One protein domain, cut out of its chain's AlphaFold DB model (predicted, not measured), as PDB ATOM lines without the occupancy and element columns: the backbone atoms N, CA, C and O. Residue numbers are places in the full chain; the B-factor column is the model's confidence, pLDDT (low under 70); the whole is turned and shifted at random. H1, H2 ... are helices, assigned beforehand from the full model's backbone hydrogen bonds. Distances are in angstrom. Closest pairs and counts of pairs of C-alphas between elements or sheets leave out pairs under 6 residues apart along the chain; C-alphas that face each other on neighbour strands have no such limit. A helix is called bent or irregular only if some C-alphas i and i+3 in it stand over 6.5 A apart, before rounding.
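Overview. This is residues 163 to 252 of the 262 residues of an uncharacterized protein of Oikopleura dioica (UniProt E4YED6). A long, bent helix, H5, has its first arm H5a in the middle of the domain, where H2 and H3 pack on it at steep tilts, while its end, residues 246 to 252, sticks out free. Short H1 packs near the far end of H5a, short H4 on the end of H2, and residues 187 to 200 make a long loop. The printed part has 90 residues with five named helices, H1 to H5 in order, and no named strand: all helix. It is only just compact, close to loose, with a radius of gyration of the C-alphas of 14.4 A, and elongated, spanning 48 by 31 by 22 A.

Along the chain. Find C-alpha 228 at (2.234, -35.276, -16.020), where H5, residues 228 to 252, begins. By its hydrogen bonds it was assigned as one helix, but it is bent: C-alphas 242 and 245 are 7.1 A apart. Arm H5a, residues 228 to 242, is 20.7 A long; H5b, residues 245 to 252, runs 11.6 A to (24.098, -20.376, 8.508). H2, residues 173 to 186, is 20.0 A long and H3, residues 201 to 213, 17.8 A. H1 is residues 164 to 167 and H4 residues 221 to 225.

Arrangement. Look first at H5, the hub. H3 touches H5a with residues 201 to 205 alone, closest at C-alphas 202 and 235, 4.2 A, at a steep tilt of 52 degrees, opposite ways. H2 touches residues 230 to 234 of H5a alone, closest at C-alphas 178 and 230, 6.4 A. H1 touches H5a at C-alphas 166 and 242, 5.7 A. H4 touches H2 at C-alphas 223 and 186, 6.0 A. Every O i to N i+4 pair is within hydrogen-bond range in H2, H3, H4 and H5a; H5b has 0 of 4, and 1 of 5 O i to N i+3 pairs.

Size, cuts and confidence. The farthest C-alphas, Ile 217 and Ile 252, are 48.1 A apart. The printed part has no cut; the link from H2 to H3 is long. Look for pLDDT under 70 at residues 163 to 171, 190 to 199 and 238 to 252.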
ATOM      1  N   GLU A 163      27.054 -28.339  -7.680       60.84
ATOM      2  CA  GLU A 163      26.741 -29.031  -8.934       60.84
ATOM      3  C   GLU A 163      26.394 -30.511  -8.710       60.84
ATOM      4  O   GLU A 163      25.531 -31.070  -9.387       60.84
ATOM      5  N   TRP A 164      26.975 -31.138  -7.681       60.91
ATOM      6  CA  TRP A 164      26.616 -32.499  -7.271       60.91
ATOM      7  C   TRP A 164      25.126 -32.624  -6.916       60.91
ATOM      8  O   TRP A 164      24.498 -33.643  -7.200       60.91
ATOM      9  N   THR A 165      24.505 -31.572  -6.383       60.78
ATOM     10  CA  THR A 165      23.065 -31.558  -6.091       60.78
ATOM     11  C   THR A 165      22.199 -31.579  -7.342       60.78
ATOM     12  O   THR A 165      21.029 -31.921  -7.272       60.78
ATOM     13  N   TRP A 166      22.751 -31.278  -8.514       57.81
ATOM     14  CA  TRP A 166      22.016 -31.380  -9.775       57.81
ATOM     15  C   TRP A 166      21.944 -32.827 -10.271       57.81
ATOM     16  O   TRP A 166      21.078 -33.166 -11.073       57.81
ATOM     17  N   SER A 167      22.844 -33.681  -9.773       59.25
ATOM     18  CA  SER A 167      22.994 -35.084 -10.177       59.25
ATOM     19  C   SER A 167      22.571 -36.081  -9.097       59.25
ATOM     20  O   SER A 167      22.481 -37.268  -9.369       59.25
ATOM     21  N   THR A 168      22.315 -35.629  -7.869       62.31
ATOM     22  CA  THR A 168      21.828 -36.470  -6.761       62.31
ATOM     23  C   THR A 168      20.307 -36.602  -6.598       62.31
ATOM     24  O   THR A 168      19.914 -37.534  -5.901       62.31
ATOM     25  N   PRO A 169      19.409 -35.808  -7.229       62.81
ATOM     26  CA  PRO A 169      17.970 -36.034  -7.101       62.81
ATOM     27  C   PRO A 169      17.581 -37.412  -7.638       62.81
ATOM     28  O   PRO A 169      16.755 -38.098  -7.053       62.81
ATOM     29  N   CYS A 170      18.245 -37.878  -8.699       60.25
ATOM     30  CA  CYS A 170      18.066 -39.234  -9.213       60.25
ATOM     31  C   CYS A 170      18.699 -40.327  -8.331       60.25
ATOM     32  O   CYS A 170      18.587 -41.501  -8.665       60.25
ATOM     33  N   LEU A 171      19.345 -39.981  -7.213       64.69
ATOM     34  CA  LEU A 171      19.793 -40.930  -6.189       64.69
ATOM     35  C   LEU A 171      18.787 -41.074  -5.037       64.69
ATOM     36  O   LEU A 171      18.939 -41.978  -4.222       64.69
ATOM     37  N   TYR A 172      17.763 -40.218  -4.966       73.44
ATOM     38  CA  TYR A 172      16.690 -40.355  -3.989       73.44
ATOM     39  C   TYR A 172      15.677 -41.402  -4.471       73.44
ATOM     40  O   TYR A 172      15.104 -41.269  -5.551       73.44
ATOM     41  N   GLU A 173      15.473 -42.454  -3.680       76.25
ATOM     42  CA  GLU A 173      14.710 -43.649  -4.067       76.25
ATOM     43  C   GLU A 173      13.282 -43.338  -4.572       76.25
ATOM     44  O   GLU A 173      12.959 -43.757  -5.687       76.25
ATOM     45  N   PRO A 174      12.467 -42.492  -3.905       78.12
ATOM     46  CA  PRO A 174      11.162 -42.097  -4.446       78.12
ATOM     47  C   PRO A 174      11.225 -41.421  -5.824       78.12
ATOM     48  O   PRO A 174      10.304 -41.544  -6.634       78.12
ATOM     49  N   PHE A 175      12.313 -40.710  -6.134       78.56
ATOM     50  CA  PHE A 175      12.481 -40.089  -7.450       78.56
ATOM     51  C   PHE A 175      12.922 -41.105  -8.498       78.56
ATOM     52  O   PHE A 175      12.533 -40.980  -9.659       78.56
ATOM     53  N   GLN A 176      13.703 -42.116  -8.115       78.56
ATOM     54  CA  GLN A 176      14.093 -43.204  -9.013       78.56
ATOM     55  C   GLN A 176      12.882 -43.994  -9.496       78.56
ATOM     56  O   GLN A 176      12.796 -44.307 -10.687       78.56
ATOM     57  N   GLU A 177      11.933 -44.279  -8.605       83.19
ATOM     58  CA  GLU A 177      10.693 -44.969  -8.956       83.19
ATOM     59  C   GLU A 177       9.847 -44.141  -9.929       83.19
ATOM     60  O   GLU A 177       9.495 -44.627 -11.010       83.19
ATOM     61  N   LYS A 178       9.595 -42.862  -9.606       86.31
ATOM     62  CA  LYS A 178       8.854 -41.938 -10.483       86.31
ATOM     63  C   LYS A 178       9.543 -41.769 -11.839       86.31
ATOM     64  O   LYS A 178       8.897 -41.865 -12.882       86.31
ATOM     65  N   MET A 179      10.864 -41.595 -11.855       81.19
ATOM     66  CA  MET A 179      11.641 -41.475 -13.089       81.19
ATOM     67  C   MET A 179      11.571 -42.757 -13.926       81.19
ATOM     68  O   MET A 179      11.348 -42.706 -15.136       81.19
ATOM     69  N   SER A 180      11.701 -43.923 -13.290       83.50
ATOM     70  CA  SER A 180      11.596 -45.220 -13.964       83.50
ATOM     71  C   SER A 180      10.210 -45.428 -14.570       83.50
ATOM     72  O   SER A 180      10.103 -45.886 -15.710       83.50
ATOM     73  N   LYS A 181       9.153 -45.048 -13.840       87.56
ATOM     74  CA  LYS A 181       7.770 -45.043 -14.329       87.56
ATOM     75  C   LYS A 181       7.636 -44.155 -15.566       87.56
ATOM     76  O   LYS A 181       7.176 -44.641 -16.594       87.56
ATOM     77  N   ILE A 182       8.103 -42.905 -15.518       86.25
ATOM     78  CA  ILE A 182       8.043 -41.968 -16.656       86.25
ATOM     79  C   ILE A 182       8.784 -42.527 -17.876       86.25
ATOM     80  O   ILE A 182       8.217 -42.571 -18.969       86.25
ATOM     81  N   ILE A 183      10.021 -43.004 -17.702       84.94
ATOM     82  CA  ILE A 183      10.834 -43.566 -18.791       84.94
ATOM     83  C   ILE A 183      10.108 -44.737 -19.463       84.94
ATOM     84  O   ILE A 183      10.019 -44.769 -20.693       84.94
ATOM     85  N   ARG A 184       9.563 -45.676 -18.676       86.75
ATOM     86  CA  ARG A 184       8.839 -46.850 -19.190       86.75
ATOM     87  C   ARG A 184       7.536 -46.457 -19.883       86.75
ATOM     88  O   ARG A 184       7.272 -46.931 -20.985       86.75
ATOM     89  N   THR A 185       6.753 -45.572 -19.272       88.44
ATOM     90  CA  THR A 185       5.453 -45.136 -19.795       88.44
ATOM     91  C   THR A 185       5.609 -44.370 -21.107       88.44
ATOM     92  O   THR A 185       4.969 -44.705 -22.105       88.44
ATOM     93  N   VAL A 186       6.505 -43.385 -21.157       83.62
ATOM     94  CA  VAL A 186       6.737 -42.570 -22.360       83.62
ATOM     95  C   VAL A 186       7.557 -43.346 -23.405       83.62
ATOM     96  O   VAL A 186       7.448 -43.097 -24.609       83.62
ATOM     97  N   GLY A 187       8.321 -44.358 -22.988       84.62
ATOM     98  CA  GLY A 187       9.197 -45.140 -23.861       84.62
ATOM     99  C   GLY A 187      10.388 -44.315 -24.339       84.62
ATOM    100  O   GLY A 187      10.673 -44.282 -25.537       84.62
ATOM    101  N   LEU A 188      11.014 -43.601 -23.404       79.25
ATOM    102  CA  LEU A 188      12.189 -42.768 -23.637       79.25
ATOM    103  C   LEU A 188      13.426 -43.647 -23.887       79.25
ATOM    104  O   LEU A 188      13.663 -44.600 -23.141       79.25
ATOM    105  N   LYS A 189      14.216 -43.362 -24.933       72.81
ATOM    106  CA  LYS A 189      15.354 -44.215 -25.320       72.81
ATOM    107  C   LYS A 189      16.668 -43.696 -24.748       72.81
ATOM    108  O   LYS A 189      17.036 -42.546 -24.954       72.81
ATOM    109  N   LYS A 190      17.453 -44.569 -24.105       60.44
ATOM    110  CA  LYS A 190      18.833 -44.248 -23.704       60.44
ATOM    111  C   LYS A 190      19.655 -43.899 -24.958       60.44
ATOM    112  O   LYS A 190      19.786 -44.739 -25.844       60.44
ATOM    113  N   ARG A 191      20.199 -42.677 -25.049       55.72
ATOM    114  CA  ARG A 191      21.109 -42.300 -26.147       55.72
ATOM    115  C   ARG A 191      22.431 -43.074 -26.022       55.72
ATOM    116  O   ARG A 191      22.883 -43.354 -24.912       55.72
ATOM    117  N   ALA A 192      23.014 -43.446 -27.164       42.84
ATOM    118  CA  ALA A 192      24.115 -44.411 -27.271       42.84
ATOM    119  C   ALA A 192      25.440 -43.963 -26.617       42.84
ATOM    120  O   ALA A 192      26.263 -44.804 -26.274       42.84
ATOM    121  N   GLU A 193      25.634 -42.667 -26.358       48.22
ATOM    122  CA  GLU A 193      26.887 -42.092 -25.834       48.22
ATOM    123  C   GLU A 193      27.104 -42.292 -24.318       48.22
ATOM    124  O   GLU A 193      27.844 -41.556 -23.664       48.22
ATOM    125  N   GLY A 194      26.461 -43.298 -23.720       36.06
ATOM    126  CA  GLY A 194      26.820 -43.821 -22.397       36.06
ATOM    127  C   GLY A 194      26.485 -42.936 -21.192       36.06
ATOM    128  O   GLY A 194      26.428 -43.451 -20.076       36.06
ATOM    129  N   ARG A 195      26.173 -41.650 -21.371       38.78
ATOM    130  CA  ARG A 195      25.680 -40.780 -20.296       38.78
ATOM    131  C   ARG A 195      24.165 -40.636 -20.402       38.78
ATOM    132  O   ARG A 195      23.642 -40.157 -21.401       38.78
ATOM    133  N   GLN A 196      23.443 -40.950 -19.327       48.47
ATOM    134  CA  GLN A 196      22.040 -40.535 -19.146       48.47
ATOM    135  C   GLN A 196      21.890 -39.002 -18.987       48.47
ATOM    136  O   GLN A 196      20.843 -38.524 -18.563       48.47
ATOM    137  N   SER A 197      22.908 -38.207 -19.340       43.47
ATOM    138  CA  SER A 197      23.026 -36.768 -19.074       43.47
ATOM    139  C   SER A 197      21.985 -35.891 -19.780       43.47
ATOM    140  O   SER A 197      22.001 -34.679 -19.595       43.47
ATOM    141  N   GLN A 198      21.084 -36.470 -20.578       49.69
ATOM    142  CA  GLN A 198      19.987 -35.757 -21.240       49.69
ATOM    143  C   GLN A 198      18.587 -36.183 -20.762       49.69
ATOM    144  O   GLN A 198      17.611 -35.557 -21.159       49.69
ATOM    145  N   PHE A 199      18.463 -37.165 -19.857       62.28
ATOM    146  CA  PHE A 199      17.185 -37.484 -19.202       62.28
ATOM    147  C   PHE A 199      16.999 -36.668 -17.929       62.28
ATOM    148  O   PHE A 199      16.849 -37.207 -16.834       62.28
ATOM    149  N   GLN A 200      17.026 -35.345 -18.072       70.56
ATOM    150  CA  GLN A 200      16.602 -34.479 -16.984       70.56
ATOM    151  C   GLN A 200      15.078 -34.321 -17.060       70.56
ATOM    152  O   GLN A 200      14.578 -33.915 -18.113       70.56
ATOM    153  N   PRO A 201      14.322 -34.599 -15.980       76.50
ATOM    154  CA  PRO A 201      12.864 -34.471 -15.999       76.50
ATOM    155  C   PRO A 201      12.424 -33.057 -16.391       76.50
ATOM    156  O   PRO A 201      11.425 -32.902 -17.082       76.50
ATOM    157  N   ILE A 202      13.232 -32.036 -16.078       78.75
ATOM    158  CA  ILE A 202      13.005 -30.662 -16.538       78.75
ATOM    159  C   ILE A 202      12.994 -30.524 -18.066       78.75
ATOM    160  O   ILE A 202      12.185 -29.767 -18.581       78.75
ATOM    161  N   GLY A 203      13.842 -31.248 -18.800       81.62
ATOM    162  CA  GLY A 203      13.880 -31.195 -20.265       81.62
ATOM    163  C   GLY A 203      12.675 -31.886 -20.901       81.62
ATOM    164  O   GLY A 203      12.103 -31.366 -21.856       81.62
ATOM    165  N   VAL A 204      12.252 -33.019 -20.329       85.19
ATOM    166  CA  VAL A 204      11.045 -33.738 -20.767       85.19
ATOM    167  C   VAL A 204       9.794 -32.914 -20.489       85.19
ATOM    168  O   VAL A 204       8.960 -32.751 -21.378       85.19
ATOM    169  N   TYR A 205       9.695 -32.349 -19.285       88.38
ATOM    170  CA  TYR A 205       8.616 -31.443 -18.914       88.38
ATOM    171  C   TYR A 205       8.599 -30.195 -19.805       88.38
ATOM    172  O   TYR A 205       7.533 -29.797 -20.263       88.38
ATOM    173  N   ASP A 206       9.764 -29.613 -20.116       89.38
ATOM    174  CA  ASP A 206       9.859 -28.432 -20.978       89.38
ATOM    175  C   ASP A 206       9.316 -28.690 -22.388       89.38
ATOM    176  O   ASP A 206       8.441 -27.947 -22.829       89.38
ATOM    177  N   ASP A 207       9.770 -29.745 -23.081       89.38
ATOM    178  CA  ASP A 207       9.274 -30.047 -24.434       89.38
ATOM    179  C   ASP A 207       7.783 -30.379 -24.413       89.38
ATOM    180  O   ASP A 207       7.012 -29.869 -25.227       89.38
ATOM    181  N   TYR A 208       7.364 -31.196 -23.444       91.31
ATOM    182  CA  TYR A 208       5.975 -31.604 -23.304       91.31
ATOM    183  C   TYR A 208       5.046 -30.404 -23.097       91.31
ATOM    184  O   TYR A 208       4.095 -30.224 -23.863       91.31
ATOM    185  N   MET A 209       5.340 -29.550 -22.115       92.50
ATOM    186  CA  MET A 209       4.506 -28.392 -21.804       92.50
ATOM    187  C   MET A 209       4.550 -27.346 -22.911       92.50
ATOM    188  O   MET A 209       3.510 -26.784 -23.245       92.50
ATOM    189  N   CYS A 210       5.711 -27.121 -23.538       94.06
ATOM    190  CA  CYS A 210       5.790 -26.212 -24.679       94.06
ATOM    191  C   CYS A 210       4.918 -26.711 -25.835       94.06
ATOM    192  O   CYS A 210       4.169 -25.925 -26.406       94.06
ATOM    193  N   ARG A 211       4.945 -28.006 -26.171       92.81
ATOM    194  CA  ARG A 211       4.075 -28.549 -27.226       92.81
ATOM    195  C   ARG A 211       2.599 -28.467 -26.849       92.81
ATOM    196  O   ARG A 211       1.801 -28.054 -27.685       92.81
ATOM    197  N   LYS A 212       2.250 -28.814 -25.605       92.88
ATOM    198  CA  LYS A 212       0.870 -28.789 -25.097       92.88
ATOM    199  C   LYS A 212       0.280 -27.381 -25.158       92.88
ATOM    200  O   LYS A 212      -0.815 -27.216 -25.672       92.88
ATOM    201  N   GLU A 213       1.039 -26.375 -24.734       94.12
ATOM    202  CA  GLU A 213       0.631 -24.962 -24.765       94.12
ATOM    203  C   GLU A 213       0.355 -24.436 -26.186       94.12
ATOM    204  O   GLU A 213      -0.402 -23.485 -26.382       94.12
ATOM    205  N   HIS A 214       0.971 -25.049 -27.196       94.19
ATOM    206  CA  HIS A 214       0.869 -24.632 -28.593       94.19
ATOM    207  C   HIS A 214       0.005 -25.564 -29.441       94.19
ATOM    208  O   HIS A 214      -0.031 -25.393 -30.657       94.19
ATOM    209  N   ASP A 215      -0.673 -26.532 -28.818       92.38
ATOM    210  CA  ASP A 215      -1.465 -27.557 -29.502       92.38
ATOM    211  C   ASP A 215      -0.662 -28.296 -30.594       92.38
ATOM    212  O   ASP A 215      -1.192 -28.691 -31.633       92.38
ATOM    213  N   LEU A 216       0.647 -28.471 -30.371       91.38
ATOM    214  CA  LEU A 216       1.509 -29.196 -31.301       91.38
ATOM    215  C   LEU A 216       1.301 -30.702 -31.174       91.38
ATOM    216  O   LEU A 216       0.831 -31.218 -30.158       91.38
ATOM    217  N   ILE A 217       1.728 -31.427 -32.206       89.25
ATOM    218  CA  ILE A 217       1.703 -32.886 -32.205       89.25
ATOM    219  C   ILE A 217       2.618 -33.414 -31.092       89.25
ATOM    220  O   ILE A 217       3.811 -33.093 -31.013       89.25
ATOM    221  N   ILE A 218       2.030 -34.255 -30.241       91.56
ATOM    222  CA  ILE A 218       2.707 -34.987 -29.175       91.56
ATOM    223  C   ILE A 218       2.385 -36.463 -29.368       91.56
ATOM    224  O   ILE A 218       1.286 -36.931 -29.051       91.56
ATOM    225  N   ASN A 219       3.353 -37.220 -29.876       87.94
ATOM    226  CA  ASN A 219       3.238 -38.669 -29.899       87.94
ATOM    227  C   ASN A 219       3.105 -39.171 -28.459       87.94
ATOM    228  O   ASN A 219       3.845 -38.744 -27.574       87.94
ATOM    229  N   LYS A 220       2.177 -40.108 -28.237       84.06
ATOM    230  CA  LYS A 220       1.903 -40.689 -26.912       84.06
ATOM    231  C   LYS A 220       1.409 -39.657 -25.883       84.06
ATOM    232  O   LYS A 220       1.667 -39.831 -24.694       84.06
ATOM    233  N   LYS A 221       0.682 -38.620 -26.322       90.56
ATOM    234  CA  LYS A 221       0.088 -37.592 -25.447       90.56
ATOM    235  C   LYS A 221      -0.608 -38.194 -24.220       90.56
ATOM    236  O   LYS A 221      -0.267 -37.819 -23.111       90.56
ATOM    237  N   GLU A 222      -1.472 -39.191 -24.406       93.00
ATOM    238  CA  GLU A 222      -2.187 -39.863 -23.305       93.00
ATOM    239  C   GLU A 222      -1.243 -40.464 -22.253       93.00
ATOM    240  O   GLU A 222      -1.494 -40.387 -21.053       93.00
ATOM    241  N   LYS A 223      -0.110 -41.023 -22.693       91.75
ATOM    242  CA  LYS A 223       0.898 -41.579 -21.788       91.75
ATOM    243  C   LYS A 223       1.604 -40.478 -21.003       91.75
ATOM    244  O   LYS A 223       1.842 -40.660 -19.815       91.75
ATOM    245  N   LEU A 224       1.921 -39.352 -21.643       90.12
ATOM    246  CA  LEU A 224       2.487 -38.180 -20.970       90.12
ATOM    247  C   LEU A 224       1.494 -37.541 -19.998       90.12
ATOM    248  O   LEU A 224       1.879 -37.243 -18.874       90.12
ATOM    249  N   ASP A 225       0.228 -37.389 -20.391       93.56
ATOM    250  CA  ASP A 225      -0.844 -36.910 -19.514       93.56
ATOM    251  C   ASP A 225      -0.959 -37.809 -18.264       93.56
ATOM    252  O   ASP A 225      -1.029 -37.291 -17.154       93.56
ATOM    253  N   SER A 226      -0.851 -39.141 -18.408       94.62
ATOM    254  CA  SER A 226      -0.922 -40.090 -17.277       94.62
ATOM    255  C   SER A 226       0.219 -39.987 -16.252       94.62
ATOM    256  O   SER A 226       0.120 -40.547 -15.161       94.62
ATOM    257  N   VAL A 227       1.316 -39.305 -16.598       91.94
ATOM    258  CA  VAL A 227       2.480 -39.096 -15.718       91.94
ATOM    259  C   VAL A 227       2.832 -37.616 -15.561       91.94
ATOM    260  O   VAL A 227       3.924 -37.299 -15.097       91.94
ATOM    261  N   ALA A 228       1.941 -36.705 -15.964       90.50
ATOM    262  CA  ALA A 228       2.234 -35.276 -16.020       90.50
ATOM    263  C   ALA A 228       2.530 -34.690 -14.633       90.50
ATOM    264  O   ALA A 228       3.477 -33.921 -14.500       90.50
ATOM    265  N   GLU A 229       1.777 -35.104 -13.612       90.62
ATOM    266  CA  GLU A 229       1.978 -34.668 -12.224       90.62
ATOM    267  C   GLU A 229       3.331 -35.138 -11.677       90.62
ATOM    268  O   GLU A 229       4.114 -34.326 -11.189       90.62
ATOM    269  N   ASP A 230       3.656 -36.426 -11.844       89.19
ATOM    270  CA  ASP A 230       4.959 -36.984 -11.454       89.19
ATOM    271  C   ASP A 230       6.111 -36.269 -12.186       89.19
ATOM    272  O   ASP A 230       7.170 -36.003 -11.615       89.19
ATOM    273  N   LEU A 231       5.918 -35.961 -13.472       87.44
ATOM    274  CA  LEU A 231       6.912 -35.287 -14.296       87.44
ATOM    275  C   LEU A 231       7.112 -33.824 -13.872       87.44
ATOM    276  O   LEU A 231       8.254 -33.361 -13.824       87.44
ATOM    277  N   GLU A 232       6.032 -33.110 -13.553       88.62
ATOM    278  CA  GLU A 232       6.080 -31.750 -13.017       88.62
ATOM    279  C   GLU A 232       6.788 -31.721 -11.667       88.62
ATOM    280  O   GLU A 232       7.724 -30.945 -11.488       88.62
ATOM    281  N   GLU A 233       6.396 -32.602 -10.749       85.19
ATOM    282  CA  GLU A 233       6.999 -32.718  -9.425       85.19
ATOM    283  C   GLU A 233       8.516 -32.920  -9.541       85.19
ATOM    284  O   GLU A 233       9.299 -32.162  -8.963       85.19
ATOM    285  N   LEU A 234       8.958 -33.872 -10.367       81.00
ATOM    286  CA  LEU A 234      10.382 -34.110 -10.593       81.00
ATOM    287  C   LEU A 234      11.081 -32.927 -11.275       81.00
ATOM    288  O   LEU A 234      12.235 -32.633 -10.948       81.00
ATOM    289  N   ALA A 235      10.430 -32.232 -12.212       80.81
ATOM    290  CA  ALA A 235      10.994 -31.048 -12.859       80.81
ATOM    291  C   ALA A 235      11.164 -29.885 -11.867       80.81
ATOM    292  O   ALA A 235      12.217 -29.238 -11.838       80.81
ATOM    293  N   VAL A 236      10.159 -29.656 -11.020       77.12
ATOM    294  CA  VAL A 236      10.164 -28.659  -9.948       77.12
ATOM    295  C   VAL A 236      11.229 -28.996  -8.919       77.12
ATOM    296  O   VAL A 236      11.994 -28.104  -8.568       77.12
ATOM    297  N   LEU A 237      11.338 -30.249  -8.476       70.56
ATOM    298  CA  LEU A 237      12.322 -30.682  -7.482       70.56
ATOM    299  C   LEU A 237      13.741 -30.650  -8.035       70.56
ATOM    300  O   LEU A 237      14.635 -30.152  -7.363       70.56
ATOM    301  N   THR A 238      13.953 -31.047  -9.289       65.94
ATOM    302  CA  THR A 238      15.252 -30.857  -9.954       65.94
ATOM    303  C   THR A 238      15.619 -29.371  -9.960       65.94
ATOM    304  O   THR A 238      16.722 -29.005  -9.566       65.94
ATOM    305  N   LYS A 239      14.668 -28.483 -10.289       61.09
ATOM    306  CA  LYS A 239      14.870 -27.026 -10.254       61.09
ATOM    307  C   LYS A 239      15.046 -26.468  -8.833       61.09
ATOM    308  O   LYS A 239      15.831 -25.545  -8.653       61.09
ATOM    309  N   HIS A 240      14.350 -26.995  -7.829       54.66
ATOM    310  CA  HIS A 240      14.453 -26.587  -6.423       54.66
ATOM    311  C   HIS A 240      15.657 -27.189  -5.725       54.66
ATOM    312  O   HIS A 240      16.074 -26.645  -4.727       54.66
ATOM    313  N   ILE A 241      16.267 -28.256  -6.212       52.59
ATOM    314  CA  ILE A 241      17.562 -28.693  -5.699       52.59
ATOM    315  C   ILE A 241      18.658 -27.842  -6.359       52.59
ATOM    316  O   ILE A 241      19.534 -27.331  -5.665       52.59
ATOM    317  N   ILE A 242      18.506 -27.526  -7.653       49.72
ATOM    318  CA  ILE A 242      19.327 -26.523  -8.354       49.72
ATOM    319  C   ILE A 242      19.244 -25.137  -7.676       49.72
ATOM    320  O   ILE A 242      20.257 -24.441  -7.585       49.72
ATOM    321  N   ASN A 243      18.067 -24.738  -7.178       41.59
ATOM    322  CA  ASN A 243      17.822 -23.415  -6.587       41.59
ATOM    323  C   ASN A 243      17.770 -23.389  -5.049       41.59
ATOM    324  O   ASN A 243      17.981 -22.341  -4.463       41.59
ATOM    325  N   GLY A 244      17.455 -24.480  -4.367       42.69
ATOM    326  CA  GLY A 244      17.031 -24.530  -2.956       42.69
ATOM    327  C   GLY A 244      18.150 -24.793  -1.962       42.69
ATOM    328  O   GLY A 244      17.958 -24.624  -0.761       42.69
ATOM    329  N   ILE A 245      19.376 -25.013  -2.433       45.97
ATOM    330  CA  ILE A 245      20.552 -24.774  -1.582       45.97
ATOM    331  C   ILE A 245      20.710 -23.275  -1.263       45.97
ATOM    332  O   ILE A 245      21.469 -22.893  -0.374       45.97
ATOM    333  N   ARG A 246      19.903 -22.405  -1.888       45.19
ATOM    334  CA  ARG A 246      19.716 -21.022  -1.435       45.19
ATOM    335  C   ARG A 246      19.086 -20.910  -0.042       45.19
ATOM    336  O   ARG A 246      19.302 -19.888   0.599       45.19
ATOM    337  N   PHE A 247      18.351 -21.913   0.457       36.31
ATOM    338  CA  PHE A 247      17.706 -21.817   1.776       36.31
ATOM    339  C   PHE A 247      18.620 -22.276   2.923       36.31
ATOM    340  O   PHE A 247      18.676 -21.624   3.962       36.31
ATOM    341  N   PHE A 248      19.416 -23.333   2.721       33.09
ATOM    342  CA  PHE A 248      20.301 -23.856   3.773       33.09
ATOM    343  C   PHE A 248      21.508 -22.948   4.070       33.09
ATOM    344  O   PHE A 248      21.981 -22.900   5.203       33.09
ATOM    345  N   LEU A 249      21.973 -22.161   3.094       33.59
ATOM    346  CA  LEU A 249      23.059 -21.191   3.301       33.59
ATOM    347  C   LEU A 249      22.601 -19.875   3.950       33.59
ATOM    348  O   LEU A 249      23.412 -19.219   4.601       33.59
ATOM    349  N   LYS A 250      21.313 -19.514   3.851       32.25
ATOM    350  CA  LYS A 250      20.769 -18.301   4.494       32.25
ATOM    351  C   LYS A 250      20.506 -18.489   5.996       32.25
ATOM    352  O   LYS A 250      20.416 -17.510   6.720       32.25
ATOM    353  N   VAL A 251      20.426 -19.734   6.478       29.64
ATOM    354  CA  VAL A 251      20.290 -20.040   7.916       29.64
ATOM    355  C   VAL A 251      21.650 -20.055   8.631       29.64
ATOM    356  O   VAL A 251      21.713 -19.819   9.834       29.64
ATOM    357  N   ILE A 252      22.755 -20.272   7.908       31.86
ATOM    358  CA  ILE A 252      24.098 -20.376   8.508       31.86
ATOM    359  C   ILE A 252      24.858 -19.038   8.482       31.86
ATOM    360  O   ILE A 252      25.767 -18.828   9.282       31.86
TER     361      ILE A 252